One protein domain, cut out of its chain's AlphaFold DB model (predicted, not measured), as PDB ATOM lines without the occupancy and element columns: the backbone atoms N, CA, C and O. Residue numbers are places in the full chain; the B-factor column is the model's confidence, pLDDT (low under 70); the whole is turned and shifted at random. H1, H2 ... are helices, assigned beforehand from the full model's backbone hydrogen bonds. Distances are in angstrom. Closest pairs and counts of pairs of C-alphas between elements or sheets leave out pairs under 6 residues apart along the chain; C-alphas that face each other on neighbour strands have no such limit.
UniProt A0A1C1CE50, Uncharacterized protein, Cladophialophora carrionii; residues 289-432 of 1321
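AT A GLANCE: This is residues 289 to 432 of the 1321 residues of an uncharacterized protein of Cladophialophora carrionii (UniProt A0A1C1CE50). Two helices running opposite ways, H1 and H7, lie side by side at the core; H4 crosses both of them on one side, and H6 packs on both from the other side. H3 packs near the last residues of H1, short H5 sits where H4 ends, beside H7, and H2 lies close to H1, H3, H4 and H7. The printed part has 144 residues with seven named helices, H1 to H7 in that order, and no named strand; the class is all helix, and the packing is mostly crossed. It is compact, with a radius of gyration of the C-alphas of 14.2 A, and rounded, spanning 40 by 36 by 29 A.

HOW THE PARTS SIT: Start with H1, residues 290 to 310; H7, residues 406 to 420, touches it, closest at the C-alphas of Ala 291 and Phe 417, 6.0 A apart, opposite ways at a shallow tilt of 34 degrees, only just short of steep. Residues 297 to 304 of H1 touch H6, residues 387 to 399, with the C-alphas of Ser 301 and Ile 397 closest at 5.7 A. Look next at H4, residues 349 to 368: its residues 352 to 356 touch H1, about perpendicular at 89 degrees, closest at the C-alphas of Trp 299 and Val 356, 6.2 A. Further along, its residues 360 to 364 touch H7, with the C-alphas of Cys 360 and Val 414 closest at 6.0 A. H3, residues 331 to 341, touches H1 at 79 degrees, closest at the C-alphas of Lys 303 and Asn 341, 6.7 A. H2, residues 321 to 328, is close to H1 but not clearly touching; the closest C-alphas, of Phe 306 and Phe 328, are 7.1 A apart. H5, residues 375 to 378, touches H4 through residues 366 to 368, closest at the C-alphas of Gln 367 and Gln 378, 5.5 A. H4 and H6 are apart. In H1, H2, H3, H4, H6 and H7 every O i to N i+4 pair is within hydrogen-bond range; H5 is too short for such a pair.

IN THESE COORDINATES: Find C-alpha 290 at (5.748, -25.824, 36.423); from there H1 runs 30.0 A to C-alpha 310. H2 and H3 follow, then H4 from C-alpha 349 at (14.801, -8.778, 40.568), 28.8 A long. After H5, H6 measures 17.9 A and H7 21.1 A, ending at C-alpha 420, (9.784, -29.370, 43.104).

THE WHOLE: The C-alphas farthest apart, of Gly 371 and Ser 432, are 42.2 A apart. The printed part has no cut; the link from H2 to H3 is tight and no link is long. Its mean pLDDT is 80.8, with 27 residues under 70, among them 313 to 321 and 425 to 432.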
ATOM      1  N   THR A 289       7.835 -23.611  32.541       81.12
ATOM      2  CA  THR A 289       7.917 -24.824  33.379       81.12
ATOM      3  C   THR A 289       7.030 -24.723  34.623       81.12
ATOM      4  O   THR A 289       6.764 -23.625  35.101       81.12
ATOM      5  N   GLU A 290       6.608 -25.852  35.219       84.68
ATOM      6  CA  GLU A 290       5.748 -25.824  36.423       84.68
ATOM      7  C   GLU A 290       6.383 -25.016  37.572       84.68
ATOM      8  O   GLU A 290       5.688 -24.256  38.237       84.68
ATOM      9  N   ALA A 291       7.702 -25.124  37.777       84.36
ATOM     10  CA  ALA A 291       8.415 -24.344  38.791       84.36
ATOM     11  C   ALA A 291       8.381 -22.835  38.491       84.36
ATOM     12  O   ALA A 291       8.096 -22.036  39.381       84.36
ATOM     13  N   LYS A 292       8.637 -22.447  37.235       81.80
ATOM     14  CA  LYS A 292       8.631 -21.045  36.801       81.80
ATOM     15  C   LYS A 292       7.217 -20.434  36.856       81.80
ATOM     16  O   LYS A 292       7.057 -19.339  37.389       81.80
ATOM     17  N   GLU A 293       6.195 -21.160  36.393       86.36
ATOM     18  CA  GLU A 293       4.780 -20.767  36.491       86.36
ATOM     19  C   GLU A 293       4.361 -20.578  37.957       86.36
ATOM     20  O   GLU A 293       3.746 -19.571  38.306       86.36
ATOM     21  N   LEU A 294       4.711 -21.527  38.834       89.54
ATOM     22  CA  LEU A 294       4.407 -21.429  40.262       89.54
ATOM     23  C   LEU A 294       5.122 -20.245  40.918       89.54
ATOM     24  O   LEU A 294       4.491 -19.562  41.715       89.54
ATOM     25  N   TRP A 295       6.378 -19.954  40.566       90.44
ATOM     26  CA  TRP A 295       7.087 -18.784  41.092       90.44
ATOM     27  C   TRP A 295       6.390 -17.466  40.729       90.44
ATOM     28  O   TRP A 295       6.129 -16.663  41.624       90.44
ATOM     29  N   LEU A 296       6.006 -17.273  39.459       88.98
ATOM     30  CA  LEU A 296       5.240 -16.090  39.039       88.98
ATOM     31  C   LEU A 296       3.890 -15.998  39.758       88.98
ATOM     32  O   LEU A 296       3.507 -14.921  40.213       88.98
ATOM     33  N   LEU A 297       3.172 -17.119  39.894       91.86
ATOM     34  CA  LEU A 297       1.902 -17.154  40.623       91.86
ATOM     35  C   LEU A 297       2.087 -16.827  42.110       91.86
ATOM     36  O   LEU A 297       1.244 -16.126  42.664       91.86
ATOM     37  N   ILE A 298       3.167 -17.285  42.749       93.20
ATOM     38  CA  ILE A 298       3.493 -16.964  44.146       93.20
ATOM     39  C   ILE A 298       3.824 -15.475  44.282       93.20
ATOM     40  O   ILE A 298       3.207 -14.804  45.106       93.20
ATOM     41  N   TRP A 299       4.729 -14.939  43.455       93.05
ATOM     42  CA  TRP A 299       5.122 -13.529  43.512       93.05
ATOM     43  C   TRP A 299       3.954 -12.575  43.232       93.05
ATOM     44  O   TRP A 299       3.614 -11.754  44.085       93.05
ATOM     45  N   ARG A 300       3.289 -12.702  42.074       91.54
ATOM     46  CA  ARG A 300       2.190 -11.797  41.699       91.54
ATOM     47  C   ARG A 300       1.014 -11.909  42.681       91.54
ATOM     48  O   ARG A 300       0.332 -10.915  42.931       91.54
ATOM     49  N   SER A 301       0.801 -13.082  43.296       92.98
ATOM     50  CA  SER A 301      -0.145 -13.210  44.414       92.98
ATOM     51  C   SER A 301       0.345 -12.462  45.653       92.98
ATOM     52  O   SER A 301      -0.429 -11.692  46.201       92.98
ATOM     53  N   LEU A 302       1.601 -12.625  46.084       92.48
ATOM     54  CA  LEU A 302       2.161 -11.911  47.241       92.48
ATOM     55  C   LEU A 302       2.057 -10.385  47.098       92.48
ATOM     56  O   LEU A 302       1.561  -9.749  48.026       92.48
ATOM     57  N   LYS A 303       2.421  -9.815  45.936       91.91
ATOM     58  CA  LYS A 303       2.260  -8.377  45.618       91.91
ATOM     59  C   LYS A 303       0.805  -7.931  45.850       91.91
ATOM     60  O   LYS A 303       0.550  -6.963  46.564       91.91
ATOM     61  N   ARG A 304      -0.175  -8.697  45.347       90.61
ATOM     62  CA  ARG A 304      -1.618  -8.419  45.518       90.61
ATOM     63  C   ARG A 304      -2.139  -8.633  46.948       90.61
ATOM     64  O   ARG A 304      -2.910  -7.802  47.419       90.61
ATOM     65  N   VAL A 305      -1.729  -9.698  47.648       90.28
ATOM     66  CA  VAL A 305      -2.120  -9.937  49.053       90.28
ATOM     67  C   VAL A 305      -1.584  -8.813  49.941       90.28
ATOM     68  O   VAL A 305      -2.331  -8.281  50.759       90.28
ATOM     69  N   PHE A 306      -0.320  -8.422  49.758       91.32
ATOM     70  CA  PHE A 306       0.298  -7.355  50.537       91.32
ATOM     71  C   PHE A 306      -0.304  -5.977  50.235       91.32
ATOM     72  O   PHE A 306      -0.574  -5.226  51.167       91.32
ATOM     73  N   ALA A 307      -0.579  -5.650  48.967       88.31
ATOM     74  CA  ALA A 307      -1.261  -4.404  48.610       88.31
ATOM     75  C   ALA A 307      -2.620  -4.268  49.322       88.31
ATOM     76  O   ALA A 307      -2.888  -3.241  49.942       88.31
ATOM     77  N   ALA A 308      -3.435  -5.328  49.322       85.99
ATOM     78  CA  ALA A 308      -4.708  -5.329  50.037       85.99
ATOM     79  C   ALA A 308      -4.546  -5.351  51.576       85.99
ATOM     80  O   ALA A 308      -5.430  -4.881  52.289       85.99
ATOM     81  N   PHE A 309      -3.424  -5.858  52.101       86.57
ATOM     82  CA  PHE A 309      -3.088  -5.808  53.527       86.57
ATOM     83  C   PHE A 309      -2.679  -4.400  53.994       86.57
ATOM     84  O   PHE A 309      -3.204  -3.935  55.005       86.57
ATOM     85  N   ASP A 310      -1.811  -3.686  53.264       85.85
ATOM     86  CA  ASP A 310      -1.405  -2.308  53.618       85.85
ATOM     87  C   ASP A 310      -2.562  -1.302  53.406       85.85
ATOM     88  O   ASP A 310      -2.631  -0.291  54.099       85.85
ATOM     89  N   GLN A 311      -3.533  -1.631  52.538       84.88
ATOM     90  CA  GLN A 311      -4.842  -0.959  52.420       84.88
ATOM     91  C   GLN A 311      -5.843  -1.317  53.544       84.88
ATOM     92  O   GLN A 311      -6.974  -0.835  53.539       84.88
ATOM     93  N   GLY A 312      -5.485  -2.190  54.492       79.44
ATOM     94  CA  GLY A 312      -6.354  -2.626  55.595       79.44
ATOM     95  C   GLY A 312      -7.454  -3.632  55.218       79.44
ATOM     96  O   GLY A 312      -8.127  -4.159  56.103       79.44
ATOM     97  N   GLY A 313      -7.610  -3.971  53.935       68.12
ATOM     98  CA  GLY A 313      -8.600  -4.912  53.392       68.12
ATOM     99  C   GLY A 313      -8.282  -6.395  53.626       68.12
ATOM    100  O   GLY A 313      -8.579  -7.236  52.775       68.12
ATOM    101  N   ALA A 314      -7.651  -6.735  54.754       62.30
ATOM    102  CA  ALA A 314      -7.231  -8.098  55.066       62.30
ATOM    103  C   ALA A 314      -8.448  -9.051  55.184       62.30
ATOM    104  O   ALA A 314      -9.407  -8.741  55.896       62.30
ATOM    105  N   PRO A 315      -8.443 -10.225  54.521       58.35
ATOM    106  CA  PRO A 315      -9.624 -11.080  54.440       58.35
ATOM    107  C   PRO A 315      -9.976 -11.690  55.801       58.35
ATOM    108  O   PRO A 315      -9.109 -12.164  56.531       58.35
ATOM    109  N   THR A 316     -11.264 -11.765  56.130       55.25
ATOM    110  CA  THR A 316     -11.791 -12.123  57.465       55.25
ATOM    111  C   THR A 316     -11.636 -13.602  57.880       55.25
ATOM    112  O   THR A 316     -12.289 -14.057  58.814       55.25
ATOM    113  N   SER A 317     -10.768 -14.377  57.217       55.94
ATOM    114  CA  SER A 317     -10.491 -15.789  57.530       55.94
ATOM    115  C   SER A 317      -9.494 -15.922  58.700       55.94
ATOM    116  O   SER A 317      -8.304 -15.655  58.517       55.94
ATOM    117  N   PRO A 318      -9.913 -16.362  59.903       59.74
ATOM    118  CA  PRO A 318      -9.112 -16.178  61.119       59.74
ATOM    119  C   PRO A 318      -7.800 -16.982  61.168       59.74
ATOM    120  O   PRO A 318      -6.857 -16.552  61.827       59.74
ATOM    121  N   THR A 319      -7.702 -18.129  60.485       60.25
ATOM    122  CA  THR A 319      -6.580 -19.090  60.618       60.25
ATOM    123  C   THR A 319      -5.548 -19.055  59.484       60.25
ATOM    124  O   THR A 319      -4.458 -19.619  59.615       60.25
ATOM    125  N   ASN A 320      -5.869 -18.403  58.363       63.16
ATOM    126  CA  ASN A 320      -4.909 -18.134  57.290       63.16
ATOM    127  C   ASN A 320      -4.400 -16.696  57.375       63.16
ATOM    128  O   ASN A 320      -3.192 -16.487  57.423       63.16
ATOM    129  N   THR A 321      -5.305 -15.717  57.492       66.71
ATOM    130  CA  THR A 321      -4.934 -14.297  57.498       66.71
ATOM    131  C   THR A 321      -4.010 -13.947  58.655       66.71
ATOM    132  O   THR A 321      -3.096 -13.164  58.455       66.71
ATOM    133  N   SER A 322      -4.174 -14.557  59.832       75.23
ATOM    134  CA  SER A 322      -3.253 -14.396  60.969       75.23
ATOM    135  C   SER A 322      -1.823 -14.859  60.659       75.23
ATOM    136  O   SER A 322      -0.871 -14.208  61.076       75.23
ATOM    137  N   ARG A 323      -1.657 -15.937  59.883       80.46
ATOM    138  CA  ARG A 323      -0.347 -16.461  59.471       80.46
ATOM    139  C   ARG A 323       0.329 -15.528  58.467       80.46
ATOM    140  O   ARG A 323       1.447 -15.086  58.690       80.46
ATOM    141  N   ASP A 324      -0.363 -15.182  57.383       84.43
ATOM    142  CA  ASP A 324       0.203 -14.292  56.363       84.43
ATOM    143  C   ASP A 324       0.438 -12.872  56.915       84.43
ATOM    144  O   ASP A 324       1.459 -12.256  56.622       84.43
ATOM    145  N   ARG A 325      -0.434 -12.390  57.811       85.09
ATOM    146  CA  ARG A 325      -0.246 -11.148  58.576       85.09
ATOM    147  C   ARG A 325       1.048 -11.158  59.393       85.09
ATOM    148  O   ARG A 325       1.817 -10.213  59.267       85.09
ATOM    149  N   LEU A 326       1.335 -12.224  60.146       87.20
ATOM    150  CA  LEU A 326       2.591 -12.343  60.903       87.20
ATOM    151  C   LEU A 326       3.839 -12.293  60.005       87.20
ATOM    152  O   LEU A 326       4.885 -11.848  60.462       87.20
ATOM    153  N   PHE A 327       3.747 -12.713  58.738       91.30
ATOM    154  CA  PHE A 327       4.826 -12.531  57.762       91.30
ATOM    155  C   PHE A 327       4.930 -11.074  57.276       91.30
ATOM    156  O   PHE A 327       6.027 -10.516  57.244       91.30
ATOM    157  N   PHE A 328       3.806 -10.429  56.946       92.13
ATOM    158  CA  PHE A 328       3.781  -9.030  56.493       92.13
ATOM    159  C   PHE A 328       4.054  -7.997  57.597       92.13
ATOM    160  O   PHE A 328       4.392  -6.857  57.284       92.13
ATOM    161  N   GLU A 329       3.929  -8.366  58.873       89.69
ATOM    162  CA  GLU A 329       4.270  -7.514  60.019       89.69
ATOM    163  C   GLU A 329       5.773  -7.531  60.357       89.69
ATOM    164  O   GLU A 329       6.238  -6.632  61.057       89.69
ATOM    165  N   ILE A 330       6.569  -8.459  59.800       90.85
ATOM    166  CA  ILE A 330       8.037  -8.449  59.938       90.85
ATOM    167  C   ILE A 330       8.584  -7.136  59.336       90.85
ATOM    168  O   ILE A 330       8.456  -6.936  58.124       90.85
ATOM    169  N   PRO A 331       9.260  -6.251  60.102       89.28
ATOM    170  CA  PRO A 331       9.591  -4.899  59.631       89.28
ATOM    171  C   PRO A 331      10.441  -4.842  58.354       89.28
ATOM    172  O   PRO A 331      10.269  -3.939  57.534       89.28
ATOM    173  N   LYS A 332      11.330  -5.827  58.148       90.21
ATOM    174  CA  LYS A 332      12.110  -5.981  56.908       90.21
ATOM    175  C   LYS A 332      11.207  -6.312  55.714       90.21
ATOM    176  O   LYS A 332      11.276  -5.629  54.695       90.21
ATOM    177  N   VAL A 333      10.352  -7.327  55.860       91.13
ATOM    178  CA  VAL A 333       9.411  -7.781  54.823       91.13
ATOM    179  C   VAL A 333       8.445  -6.657  54.466       91.13
ATOM    180  O   VAL A 333       8.282  -6.361  53.287       91.13
ATOM    181  N   ARG A 334       7.876  -5.966  55.465       91.20
ATOM    182  CA  ARG A 334       6.967  -4.834  55.243       91.20
ATOM    183  C   ARG A 334       7.630  -3.696  54.472       91.20
ATOM    184  O   ARG A 334       7.020  -3.151  53.557       91.20
ATOM    185  N   ARG A 335       8.872  -3.338  54.824       90.42
ATOM    186  CA  ARG A 335       9.633  -2.273  54.153       90.42
ATOM    187  C   ARG A 335       9.918  -2.623  52.692       90.42
ATOM    188  O   ARG A 335       9.648  -1.805  51.818       90.42
ATOM    189  N   GLU A 336      10.417  -3.829  52.429       90.26
ATOM    190  CA  GLU A 336      10.738  -4.259  51.065       90.26
ATOM    191  C   GLU A 336       9.482  -4.467  50.210       90.26
ATOM    192  O   GLU A 336       9.440  -3.976  49.088       90.26
ATOM    193  N   LEU A 337       8.417  -5.091  50.729       90.45
ATOM    194  CA  LEU A 337       7.155  -5.220  49.990       90.45
ATOM    195  C   LEU A 337       6.499  -3.861  49.717       90.45
ATOM    196  O   LEU A 337       5.993  -3.645  48.619       90.45
ATOM    197  N   LYS A 338       6.558  -2.908  50.659       90.43
ATOM    198  CA  LYS A 338       6.078  -1.543  50.411       90.43
ATOM    199  C   LYS A 338       6.885  -0.856  49.309       90.43
ATOM    200  O   LYS A 338       6.293  -0.223  48.446       90.43
ATOM    201  N   ARG A 339       8.206  -1.048  49.271       87.49
ATOM    202  CA  ARG A 339       9.076  -0.550  48.192       87.49
ATOM    203  C   ARG A 339       8.783  -1.216  46.835       87.49
ATOM    204  O   ARG A 339       8.784  -0.535  45.814       87.49
ATOM    205  N   LEU A 340       8.480  -2.517  46.820       86.51
ATOM    206  CA  LEU A 340       8.124  -3.284  45.615       86.51
ATOM    207  C   LEU A 340       6.685  -3.068  45.116       86.51
ATOM    208  O   LEU A 340       6.382  -3.415  43.979       86.51
ATOM    209  N   ASN A 341       5.801  -2.482  45.926       83.26
ATOM    210  CA  ASN A 341       4.486  -2.039  45.458       83.26
ATOM    211  C   ASN A 341       4.561  -0.765  44.599       83.26
ATOM    212  O   ASN A 341       3.682  -0.568  43.768       83.26
ATOM    213  N   TYR A 342       5.588   0.075  44.788       76.32
ATOM    214  CA  TYR A 342       5.790   1.339  44.059       76.32
ATOM    215  C   TYR A 342       6.973   1.287  43.076       76.32
ATOM    216  O   TYR A 342       7.517   2.322  42.705       76.32
ATOM    217  N   THR A 343       7.427   0.091  42.690       77.03
ATOM    218  CA  THR A 343       8.495  -0.089  41.694       77.03
ATOM    219  C   THR A 343       8.180  -1.255  40.758       77.03
ATOM    220  O   THR A 343       7.476  -2.195  41.128       77.03
ATOM    221  N   THR A 344       8.703  -1.194  39.532       77.87
ATOM    222  CA  THR A 344       8.482  -2.218  38.503       77.87
ATOM    223  C   THR A 344       9.146  -3.551  38.867       77.87
ATOM    224  O   THR A 344      10.154  -3.617  39.582       77.87
ATOM    225  N   GLU A 345       8.619  -4.650  38.319       81.87
ATOM    226  CA  GLU A 345       9.184  -5.990  38.546       81.87
ATOM    227  C   GLU A 345      10.511  -6.243  37.813       81.87
ATOM    228  O   GLU A 345      11.225  -7.204  38.134       81.87
ATOM    229  N   ALA A 346      10.856  -5.389  36.845       69.20
ATOM    230  CA  ALA A 346      12.147  -5.406  36.170       69.20
ATOM    231  C   ALA A 346      13.205  -4.571  36.909       69.20
ATOM    232  O   ALA A 346      14.369  -4.968  36.909       69.20
ATOM    233  N   ALA A 347      12.839  -3.492  37.610       71.05
ATOM    234  CA  ALA A 347      13.792  -2.701  38.395       71.05
ATOM    235  C   ALA A 347      14.382  -3.459  39.603       71.05
ATOM    236  O   ALA A 347      15.497  -3.159  40.025       71.05
ATOM    237  N   ASN A 348      13.665  -4.440  40.176       79.41
ATOM    238  CA  ASN A 348      14.034  -5.050  41.468       79.41
ATOM    239  C   ASN A 348      14.036  -6.601  41.521       79.41
ATOM    240  O   ASN A 348      13.465  -7.174  42.457       79.41
ATOM    241  N   PRO A 349      14.714  -7.309  40.589       75.29
ATOM    242  CA  PRO A 349      14.801  -8.778  40.568       75.29
ATOM    243  C   PRO A 349      15.184  -9.385  41.926       75.29
ATOM    244  O   PRO A 349      14.388 -10.093  42.543       75.29
ATOM    245  N   THR A 350      16.355  -9.021  42.449       78.80
ATOM    246  CA  THR A 350      16.948  -9.625  43.651       78.80
ATOM    247  C   THR A 350      16.070  -9.477  44.899       78.80
ATOM    248  O   THR A 350      16.076 -10.337  45.780       78.80
ATOM    249  N   SER A 351      15.294  -8.395  44.995       84.27
ATOM    250  CA  SER A 351      14.392  -8.138  46.123       84.27
ATOM    251  C   SER A 351      13.115  -8.974  46.040       84.27
ATOM    252  O   SER A 351      12.664  -9.492  47.063       84.27
ATOM    253  N   ILE A 352      12.579  -9.170  44.831       86.13
ATOM    254  CA  ILE A 352      11.460 -10.084  44.558       86.13
ATOM    255  C   ILE A 352      11.871 -11.524  44.890       86.13
ATOM    256  O   ILE A 352      11.195 -12.208  45.658       86.13
ATOM    257  N   GLU A 353      13.027 -11.961  44.386       85.01
ATOM    258  CA  GLU A 353      13.638 -13.266  44.682       85.01
ATOM    259  C   GLU A 353      13.814 -13.492  46.190       85.01
ATOM    260  O   GLU A 353      13.454 -14.548  46.719       85.01
ATOM    261  N   SER A 354      14.326 -12.476  46.893       85.76
ATOM    262  CA  SER A 354      14.529 -12.492  48.343       85.76
ATOM    263  C   SER A 354      13.212 -12.661  49.105       85.76
ATOM    264  O   SER A 354      13.115 -13.561  49.939       85.76
ATOM    265  N   ILE A 355      12.172 -11.879  48.785       90.25
ATOM    266  CA  ILE A 355      10.865 -11.967  49.459       90.25
ATOM    267  C   ILE A 355      10.152 -13.287  49.157       90.25
ATOM    268  O   ILE A 355       9.621 -13.911  50.076       90.25
ATOM    269  N   VAL A 356      10.169 -13.764  47.907       91.32
ATOM    270  CA  VAL A 356       9.599 -15.081  47.577       91.32
ATOM    271  C   VAL A 356      10.364 -16.187  48.307       91.32
ATOM    272  O   VAL A 356       9.738 -17.096  48.849       91.32
ATOM    273  N   GLY A 357      11.694 -16.094  48.399       89.37
ATOM    274  CA  GLY A 357      12.520 -17.012  49.184       89.37
ATOM    275  C   GLY A 357      12.224 -16.968  50.689       89.37
ATOM    276  O   GLY A 357      12.139 -18.018  51.325       89.37
ATOM    277  N   GLU A 358      12.024 -15.782  51.266       91.04
ATOM    278  CA  GLU A 358      11.630 -15.608  52.671       91.04
ATOM    279  C   GLU A 358      10.236 -16.183  52.942       91.04
ATOM    280  O   GLU A 358      10.069 -16.902  53.926       91.04
ATOM    281  N   TYR A 359       9.267 -15.984  52.043       94.07
ATOM    282  CA  TYR A 359       7.933 -16.581  52.161       94.07
ATOM    283  C   TYR A 359       7.955 -18.109  51.975       94.07
ATOM    284  O   TYR A 359       7.318 -18.841  52.734       94.07
ATOM    285  N   CYS A 360       8.749 -18.622  51.029       92.16
ATOM    286  CA  CYS A 360       8.936 -20.061  50.823       92.16
ATOM    287  C   CYS A 360       9.561 -20.748  52.047       92.16
ATOM    288  O   CYS A 360       9.135 -21.849  52.410       92.16
ATOM    289  N   ARG A 361      10.516 -20.087  52.721       90.55
ATOM    290  CA  ARG A 361      11.046 -20.515  54.028       90.55
ATOM    291  C   ARG A 361       9.993 -20.418  55.132       90.55
ATOM    292  O   ARG A 361       9.833 -21.375  55.879       90.55
ATOM    293  N   TYR A 362       9.252 -19.313  55.211       91.93
ATOM    294  CA  TYR A 362       8.222 -19.091  56.228       91.93
ATOM    295  C   TYR A 362       7.133 -20.178  56.204       91.93
ATOM    296  O   TYR A 362       6.895 -20.837  57.217       91.93
ATOM    297  N   ILE A 363       6.545 -20.455  55.036       90.05
ATOM    298  CA  ILE A 363       5.527 -21.505  54.874       90.05
ATOM    299  C   ILE A 363       6.094 -22.903  55.178       90.05
ATOM    300  O   ILE A 363       5.395 -23.721  55.774       90.05
ATOM    301  N   HIS A 364       7.362 -23.172  54.853       87.93
ATOM    302  CA  HIS A 364       8.028 -24.428  55.216       87.93
ATOM    303  C   HIS A 364       8.251 -24.568  56.734       87.93
ATOM    304  O   HIS A 364       8.037 -25.642  57.293       87.93
ATOM    305  N   SER A 365       8.600 -23.487  57.435       87.87
ATOM    306  CA  SER A 365       8.637 -23.480  58.904       87.87
ATOM    307  C   SER A 365       7.249 -23.748  59.500       87.87
ATOM    308  O   SER A 365       7.130 -24.541  60.430       87.87
ATOM    309  N   CYS A 366       6.181 -23.187  58.919       85.87
ATOM    310  CA  CYS A 366       4.802 -23.503  59.309       85.87
ATOM    311  C   CYS A 366       4.383 -24.954  59.000       85.87
ATOM    312  O   CYS A 366       3.490 -25.470  59.664       85.87
ATOM    313  N   GLN A 367       5.005 -25.631  58.027       82.64
ATOM    314  CA  GLN A 367       4.788 -27.065  57.783       82.64
ATOM    315  C   GLN A 367       5.440 -27.944  58.860       82.64
ATOM    316  O   GLN A 367       4.877 -28.975  59.225       82.64
ATOM    317  N   ILE A 368       6.614 -27.548  59.360       82.80
ATOM    318  CA  ILE A 368       7.408 -28.325  60.326       82.80
ATOM    319  C   ILE A 368       7.022 -28.037  61.792       82.80
ATOM    320  O   ILE A 368       7.366 -28.836  62.659       82.80
ATOM    321  N   ASP A 369       6.279 -26.957  62.074       80.01
ATOM    322  CA  ASP A 369       5.805 -26.585  63.420       80.01
ATOM    323  C   ASP A 369       5.188 -27.790  64.179       80.01
ATOM    324  O   ASP A 369       4.096 -28.255  63.824       80.01
ATOM    325  N   PRO A 370       5.847 -28.298  65.246       61.15
ATOM    326  CA  PRO A 370       5.378 -29.465  65.989       61.15
ATOM    327  C   PRO A 370       4.088 -29.197  66.779       61.15
ATOM    328  O   PRO A 370       3.467 -30.142  67.258       61.15
ATOM    329  N   GLY A 371       3.646 -27.939  66.897       70.43
ATOM    330  CA  GLY A 371       2.362 -27.575  67.495       70.43
ATOM    331  C   GLY A 371       1.131 -27.923  66.644       70.43
ATOM    332  O   GLY A 371       0.019 -27.620  67.067       70.43
ATOM    333  N   ASN A 372       1.307 -28.503  65.448       63.50
ATOM    334  CA  ASN A 372       0.250 -28.912  64.503       63.50
ATOM    335  C   ASN A 372      -0.788 -27.815  64.160       63.50
ATOM    336  O   ASN A 372      -1.911 -28.096  63.740       63.50
ATOM    337  N   LYS A 373      -0.420 -26.535  64.297       67.42
ATOM    338  CA  LYS A 373      -1.320 -25.391  64.046       67.42
ATOM    339  C   LYS A 373      -1.763 -25.276  62.581       67.42
ATOM    340  O   LYS A 373      -2.729 -24.575  62.284       67.42
ATOM    341  N   TYR A 374      -1.057 -25.951  61.673       70.89
ATOM    342  CA  TYR A 374      -1.203 -25.824  60.225       70.89
ATOM    343  C   TYR A 374      -1.214 -27.186  59.506       70.89
ATOM    344  O   TYR A 374      -0.612 -27.332  58.443       70.89
ATOM    345  N   GLU A 375      -1.916 -28.184  60.058       65.31
ATOM    346  CA  GLU A 375      -2.049 -29.544  59.488       65.31
ATOM    347  C   GLU A 375      -2.404 -29.550  57.981       65.31
ATOM    348  O   GLU A 375      -1.916 -30.375  57.206       65.31
ATOM    349  N   SER A 376      -3.195 -28.568  57.530       71.02
ATOM    350  CA  SER A 376      -3.553 -28.366  56.119       71.02
ATOM    351  C   SER A 376      -2.347 -28.218  55.181       71.02
ATOM    352  O   SER A 376      -2.453 -28.578  54.009       71.02
ATOM    353  N   LEU A 377      -1.201 -27.742  55.681       72.31
ATOM    354  CA  LEU A 377       0.049 -27.606  54.932       72.31
ATOM    355  C   LEU A 377       0.895 -28.891  54.928       72.31
ATOM    356  O   LEU A 377       1.723 -29.069  54.034       72.31
ATOM    357  N   GLN A 378       0.713 -29.782  55.909       68.35
ATOM    358  CA  GLN A 378       1.482 -31.031  56.035       68.35
ATOM    359  C   GLN A 378       1.037 -32.109  55.036       68.35
ATOM    360  O   GLN A 378       1.803 -33.025  54.723       68.35
ATOM    361  N   ARG A 379      -0.180 -31.977  54.487       65.40
ATOM    362  CA  ARG A 379      -0.752 -32.852  53.450       65.40
ATOM    363  C   ARG A 379      -0.035 -32.644  52.105       65.40
ATOM    364  O   ARG A 379      -0.551 -32.024  51.179       65.40
ATOM    365  N   THR A 380       1.189 -33.159  52.027       56.41
ATOM    366  CA  THR A 380       2.125 -33.039  50.902       56.41
ATOM    367  C   THR A 380       1.610 -33.750  49.650       56.41
ATOM    368  O   THR A 380       1.749 -34.958  49.482       56.41
ATOM    369  N   GLN A 381       1.017 -32.980  48.737       60.63
ATOM    370  CA  GLN A 381       0.519 -33.496  47.465       60.63
ATOM    371  C   GLN A 381       1.643 -33.584  46.419       60.63
ATOM    372  O   GLN A 381       2.127 -32.575  45.909       60.63
ATOM    373  N   ASP A 382       2.028 -34.811  46.057       64.47
ATOM    374  CA  ASP A 382       2.981 -35.083  44.965       64.47
ATOM    375  C   ASP A 382       2.403 -34.820  43.563       64.47
ATOM    376  O   ASP A 382       3.139 -34.776  42.571       64.47
ATOM    377  N   THR A 383       1.092 -34.598  43.466       70.63
ATOM    378  CA  THR A 383       0.412 -34.163  42.244       70.63
ATOM    379  C   THR A 383       0.783 -32.726  41.857       70.63
ATOM    380  O   THR A 383       0.987 -31.889  42.738       70.63
ATOM    381  N   PRO A 384       0.847 -32.401  40.550       77.52
ATOM    382  CA  PRO A 384       0.996 -31.022  40.090       77.52
ATOM    383  C   PRO A 384      -0.186 -30.158  40.536       77.52
ATOM    384  O   PRO A 384      -1.307 -30.659  40.668       77.52
ATOM    385  N   LEU A 385       0.053 -28.858  40.748       82.92
ATOM    386  CA  LEU A 385      -0.996 -27.956  41.233       82.92
ATOM    387  C   LEU A 385      -2.155 -27.907  40.220       82.92
ATOM    388  O   LEU A 385      -1.942 -27.637  39.036       82.92
ATOM    389  N   GLY A 386      -3.376 -28.191  40.681       84.00
ATOM    390  CA  GLY A 386      -4.539 -28.359  39.811       84.00
ATOM    391  C   GLY A 386      -4.836 -27.111  38.976       84.00
ATOM    392  O   GLY A 386      -4.697 -25.983  39.451       84.00
ATOM    393  N   GLN A 387      -5.300 -27.292  37.734       86.26
ATOM    394  CA  GLN A 387      -5.580 -26.155  36.847       86.26
ATOM    395  C   GLN A 387      -6.627 -25.197  37.440       86.26
ATOM    396  O   GLN A 387      -6.522 -23.992  37.250       86.26
ATOM    397  N   HIS A 388      -7.588 -25.702  38.222       86.41
ATOM    398  CA  HIS A 388      -8.540 -24.867  38.963       86.41
ATOM    399  C   HIS A 388      -7.839 -23.978  40.012       86.41
ATOM    400  O   HIS A 388      -8.189 -22.813  40.166       86.41
ATOM    401  N   THR A 389      -6.811 -24.493  40.699       87.65
ATOM    402  CA  THR A 389      -6.000 -23.757  41.678       87.65
ATOM    403  C   THR A 389      -5.188 -22.667  40.983       87.65
ATOM    404  O   THR A 389      -5.228 -21.509  41.389       87.65
ATOM    405  N   LYS A 390      -4.512 -23.026  39.882       89.98
ATOM    406  CA  LYS A 390      -3.730 -22.103  39.048       89.98
ATOM    407  C   LYS A 390      -4.607 -21.001  38.444       89.98
ATOM    408  O   LYS A 390      -4.234 -19.835  38.477       89.98
ATOM    409  N   ASN A 391      -5.786 -21.352  37.928       89.91
ATOM    410  CA  ASN A 391      -6.742 -20.396  37.370       89.91
ATOM    411  C   ASN A 391      -7.322 -19.471  38.447       89.91
ATOM    412  O   ASN A 391      -7.428 -18.276  38.201       89.91
ATOM    413  N   ALA A 392      -7.626 -19.978  39.645       88.90
ATOM    414  CA  ALA A 392      -8.084 -19.136  40.750       88.90
ATOM    415  C   ALA A 392      -6.995 -18.165  41.243       88.90
ATOM    416  O   ALA A 392      -7.304 -17.013  41.530       88.90
ATOM    417  N   LEU A 393      -5.717 -18.571  41.272       92.13
ATOM    418  CA  LEU A 393      -4.615 -17.640  41.549       92.13
ATOM    419  C   LEU A 393      -4.476 -16.583  40.438       92.13
ATOM    420  O   LEU A 393      -4.392 -15.400  40.752       92.13
ATOM    421  N   ARG A 394      -4.566 -16.956  39.149       91.18
ATOM    422  CA  ARG A 394      -4.636 -15.985  38.031       91.18
ATOM    423  C   ARG A 394      -5.814 -15.009  38.180       91.18
ATOM    424  O   ARG A 394      -5.654 -13.811  37.966       91.18
ATOM    425  N   GLN A 395      -6.987 -15.509  38.564       90.73
ATOM    426  CA  GLN A 395      -8.200 -14.717  38.768       90.73
ATOM    427  C   GLN A 395      -8.065 -13.761  39.961       90.73
ATOM    428  O   GLN A 395      -8.446 -12.598  39.844       90.73
ATOM    429  N   PHE A 396      -7.458 -14.200  41.065       91.17
ATOM    430  CA  PHE A 396      -7.086 -13.328  42.179       91.17
ATOM    431  C   PHE A 396      -6.090 -12.245  41.735       91.17
ATOM    432  O   PHE A 396      -6.356 -11.065  41.939       91.17
ATOM    433  N   ILE A 397      -5.006 -12.615  41.040       90.88
ATOM    434  CA  ILE A 397      -3.987 -11.676  40.539       90.88
ATOM    435  C   ILE A 397      -4.606 -10.591  39.637       90.88
ATOM    436  O   ILE A 397      -4.252  -9.415  39.761       90.88
ATOM    437  N   LYS A 398      -5.554 -10.974  38.767       88.41
ATOM    438  CA  LYS A 398      -6.259 -10.061  37.850       88.41
ATOM    439  C   LYS A 398      -7.326  -9.193  38.531       88.41
ATOM    440  O   LYS A 398      -7.562  -8.083  38.071       88.41
ATOM    441  N   THR A 399      -8.002  -9.680  39.574       88.53
ATOM    442  CA  THR A 399      -9.170  -8.985  40.162       88.53
ATOM    443  C   THR A 399      -8.923  -8.339  41.523       88.53
ATOM    444  O   THR A 399      -9.751  -7.545  41.958       88.53
ATOM    445  N   GLY A 400      -7.856  -8.717  42.232       85.03
ATOM    446  CA  GLY A 400      -7.605  -8.348  43.632       85.03
ATOM    447  C   GLY A 400      -8.585  -8.958  44.649       85.03
ATOM    448  O   GLY A 400      -8.433  -8.743  45.849       85.03
ATOM    449  N   LYS A 401      -9.599  -9.718  44.210       85.16
ATOM    450  CA  LYS A 401     -10.699 -10.179  45.072       85.16
ATOM    451  C   LYS A 401     -10.338 -11.473  45.792       85.16
ATOM    452  O   LYS A 401     -10.238 -12.526  45.166       85.16
ATOM    453  N   PHE A 402     -10.198 -11.406  47.114       79.71
ATOM    454  CA  PHE A 402     -10.014 -12.590  47.952       79.71
ATOM    455  C   PHE A 402     -11.246 -13.506  47.928       79.71
ATOM    456  O   PHE A 402     -12.277 -13.211  48.530       79.71
ATOM    457  N   GLU A 403     -11.104 -14.687  47.334       82.39
ATOM    458  CA  GLU A 403     -11.886 -15.848  47.756       82.39
ATOM    459  C   GLU A 403     -11.430 -16.315  49.149       82.39
ATOM    460  O   GLU A 403     -10.247 -16.215  49.490       82.39
ATOM    461  N   THR A 404     -12.322 -16.958  49.907       76.94
ATOM    462  CA  THR A 404     -12.024 -17.579  51.218       76.94
ATOM    463  C   THR A 404     -10.868 -18.587  51.188       76.94
ATOM    464  O   THR A 404     -10.221 -18.814  52.207       76.94
ATOM    465  N   SER A 405     -10.593 -19.177  50.020       83.86
ATOM    466  CA  SER A 405      -9.528 -20.163  49.808       83.86
ATOM    467  C   SER A 405      -8.232 -19.584  49.223       83.86
ATOM    468  O   SER A 405      -7.258 -20.322  49.107       83.86
ATOM    469  N   THR A 406      -8.177 -18.290  48.874       86.62
ATOM    470  CA  THR A 406      -7.045 -17.670  48.141       86.62
ATOM    471  C   THR A 406      -5.702 -17.898  48.826       86.62
ATOM    472  O   THR A 406      -4.763 -18.382  48.196       86.62
ATOM    473  N   LEU A 407      -5.626 -17.606  50.127       87.79
ATOM    474  CA  LEU A 407      -4.402 -17.775  50.910       87.79
ATOM    475  C   LEU A 407      -3.980 -19.250  50.937       87.79
ATOM    476  O   LEU A 407      -2.847 -19.563  50.599       87.79
ATOM    477  N   SER A 408      -4.908 -20.182  51.181       86.93
ATOM    478  CA  SER A 408      -4.608 -21.620  51.123       86.93
ATOM    479  C   SER A 408      -4.155 -22.083  49.732       86.93
ATOM    480  O   SER A 408      -3.242 -22.897  49.636       86.93
ATOM    481  N   LYS A 409      -4.728 -21.547  48.645       90.13
ATOM    482  CA  LYS A 409      -4.287 -21.821  47.264       90.13
ATOM    483  C   LYS A 409      -2.849 -21.337  47.027       90.13
ATOM    484  O   LYS A 409      -2.075 -22.056  46.398       90.13
ATOM    485  N   LEU A 410      -2.479 -20.176  47.573       92.16
ATOM    486  CA  LEU A 410      -1.107 -19.657  47.574       92.16
ATOM    487  C   LEU A 410      -0.173 -20.540  48.424       92.16
ATOM    488  O   LEU A 410       0.897 -20.922  47.955       92.16
ATOM    489  N   HIS A 411      -0.593 -20.959  49.621       90.47
ATOM    490  CA  HIS A 411       0.182 -21.871  50.473       90.47
ATOM    491  C   HIS A 411       0.419 -23.232  49.803       90.47
ATOM    492  O   HIS A 411       1.527 -23.759  49.877       90.47
ATOM    493  N   PHE A 412      -0.573 -23.779  49.091       88.69
ATOM    494  CA  PHE A 412      -0.409 -24.998  48.291       88.69
ATOM    495  C   PHE A 412       0.524 -24.792  47.091       88.69
ATOM    496  O   PHE A 412       1.308 -25.691  46.784       88.69
ATOM    497  N   ALA A 413       0.497 -23.623  46.440       91.38
ATOM    498  CA  ALA A 413       1.460 -23.286  45.392       91.38
ATOM    499  C   ALA A 413       2.896 -23.264  45.942       91.38
ATOM    500  O   ALA A 413       3.767 -23.904  45.356       91.38
ATOM    501  N   VAL A 414       3.126 -22.633  47.101       91.68
ATOM    502  CA  VAL A 414       4.428 -22.631  47.796       91.68
ATOM    503  C   VAL A 414       4.853 -24.038  48.222       91.68
ATOM    504  O   VAL A 414       5.990 -24.432  47.977       91.68
ATOM    505  N   ALA A 415       3.953 -24.838  48.801       88.81
ATOM    506  CA  ALA A 415       4.254 -26.213  49.202       88.81
ATOM    507  C   ALA A 415       4.645 -27.095  48.000       88.81
ATOM    508  O   ALA A 415       5.626 -27.839  48.066       88.81
ATOM    509  N   ARG A 416       3.918 -26.978  46.878       89.80
ATOM    510  CA  ARG A 416       4.241 -27.662  45.617       89.80
ATOM    511  C   ARG A 416       5.577 -27.187  45.050       89.80
ATOM    512  O   ARG A 416       6.384 -28.010  44.630       89.80
ATOM    513  N   PHE A 417       5.815 -25.881  45.061       89.54
ATOM    514  CA  PHE A 417       7.035 -25.260  44.563       89.54
ATOM    515  C   PHE A 417       8.277 -25.699  45.368       89.54
ATOM    516  O   PHE A 417       9.227 -26.224  44.789       89.54
ATOM    517  N   ASN A 418       8.219 -25.625  46.702       88.76
ATOM    518  CA  ASN A 418       9.250 -26.159  47.601       88.76
ATOM    519  C   ASN A 418       9.503 -27.657  47.337       88.76
ATOM    520  O   ASN A 418      10.649 -28.104  47.338       88.76
ATOM    521  N   LYS A 419       8.451 -28.448  47.070       86.12
ATOM    522  CA  LYS A 419       8.590 -29.880  46.754       86.12
ATOM    523  C   LYS A 419       9.284 -30.131  45.408       86.12
ATOM    524  O   LYS A 419      10.039 -31.096  45.316       86.12
ATOM    525  N   ILE A 420       9.077 -29.282  44.397       84.83
ATOM    526  CA  ILE A 420       9.784 -29.370  43.104       84.83
ATOM    527  C   ILE A 420      11.274 -29.033  43.269       84.83
ATOM    528  O   ILE A 420      12.118 -29.741  42.725       84.83
ATOM    529  N   ASN A 421      11.604 -28.015  44.070       82.76
ATOM    530  CA  ASN A 421      12.987 -27.572  44.294       82.76
ATOM    531  C   ASN A 421      13.756 -28.400  45.348       82.76
ATOM    532  O   ASN A 421      14.898 -28.080  45.672       82.76
ATOM    533  N   GLY A 422      13.151 -29.454  45.907       79.18
ATOM    534  CA  GLY A 422      13.781 -30.312  46.922       79.18
ATOM    535  C   GLY A 422      13.884 -29.698  48.327       79.18
ATOM    536  O   GLY A 422      14.574 -30.251  49.179       79.18
ATOM    537  N   GLY A 423      13.202 -28.579  48.584       74.87
ATOM    538  CA  GLY A 423      13.195 -27.856  49.857       74.87
ATOM    539  C   GLY A 423      12.840 -26.370  49.680       74.87
ATOM    540  O   GLY A 423      12.572 -25.932  48.560       74.87
ATOM    541  N   PRO A 424      12.874 -25.564  50.758       71.33
ATOM    542  CA  PRO A 424      12.681 -24.110  50.718       71.33
ATOM    543  C   PRO A 424      13.949 -23.392  50.211       71.33
ATOM    544  O   PRO A 424      14.526 -22.529  50.877       71.33
ATOM    545  N   VAL A 425      14.427 -23.816  49.043       60.18
ATOM    546  CA  VAL A 425      15.633 -23.304  48.386       60.18
ATOM    547  C   VAL A 425      15.352 -21.906  47.828       60.18
ATOM    548  O   VAL A 425      14.274 -21.658  47.287       60.18
ATOM    549  N   MET A 426      16.323 -20.993  47.957       52.75
ATOM    550  CA  MET A 426      16.262 -19.644  47.379       52.75
ATOM    551  C   MET A 426      15.886 -19.700  45.897       52.75
ATOM    552  O   MET A 426      16.565 -20.357  45.108       52.75
ATOM    553  N   VAL A 427      14.844 -18.962  45.515       48.97
ATOM    554  CA  VAL A 427      14.460 -18.829  44.109       48.97
ATOM    555  C   VAL A 427      15.168 -17.633  43.514       48.97
ATOM    556  O   VAL A 427      14.598 -16.550  43.416       48.97
ATOM    557  N   SER A 428      16.426 -17.832  43.140       48.44
ATOM    558  CA  SER A 428      17.102 -16.851  42.302       48.44
ATOM    559  C   SER A 428      16.426 -16.785  40.932       48.44
ATOM    560  O   SER A 428      16.048 -17.815  40.365       48.44
ATOM    561  N   ARG A 429      16.287 -15.577  40.382       51.35
ATOM    562  CA  ARG A 429      15.772 -15.355  39.030       51.35
ATOM    563  C   ARG A 429      16.805 -15.953  38.093       51.35
ATOM    564  O   ARG A 429      17.974 -15.567  38.100       51.35
ATOM    565  N   TRP A 430      16.372 -16.982  37.376       48.04
ATOM    566  CA  TRP A 430      17.216 -17.837  36.557       48.04
ATOM    567  C   TRP A 430      18.097 -16.969  35.656       48.04
ATOM    568  O   TRP A 430      17.587 -16.244  34.799       48.04
ATOM    569  N   ARG A 431      19.418 -16.995  35.887       43.89
ATOM    570  CA  ARG A 431      20.365 -16.259  35.040       43.89
ATOM    571  C   ARG A 431      20.247 -16.766  33.602       43.89
ATOM    572  O   ARG A 431      19.787 -17.884  33.382       43.89
ATOM    573  N   SER A 432      20.646 -15.910  32.656       36.99
ATOM    574  CA  SER A 432      20.581 -16.151  31.208       36.99
ATOM    575  C   SER A 432      20.850 -17.615  30.841       36.99
ATOM    576  O   SER A 432      21.801 -18.185  31.391       36.99
TER     577      SER A 432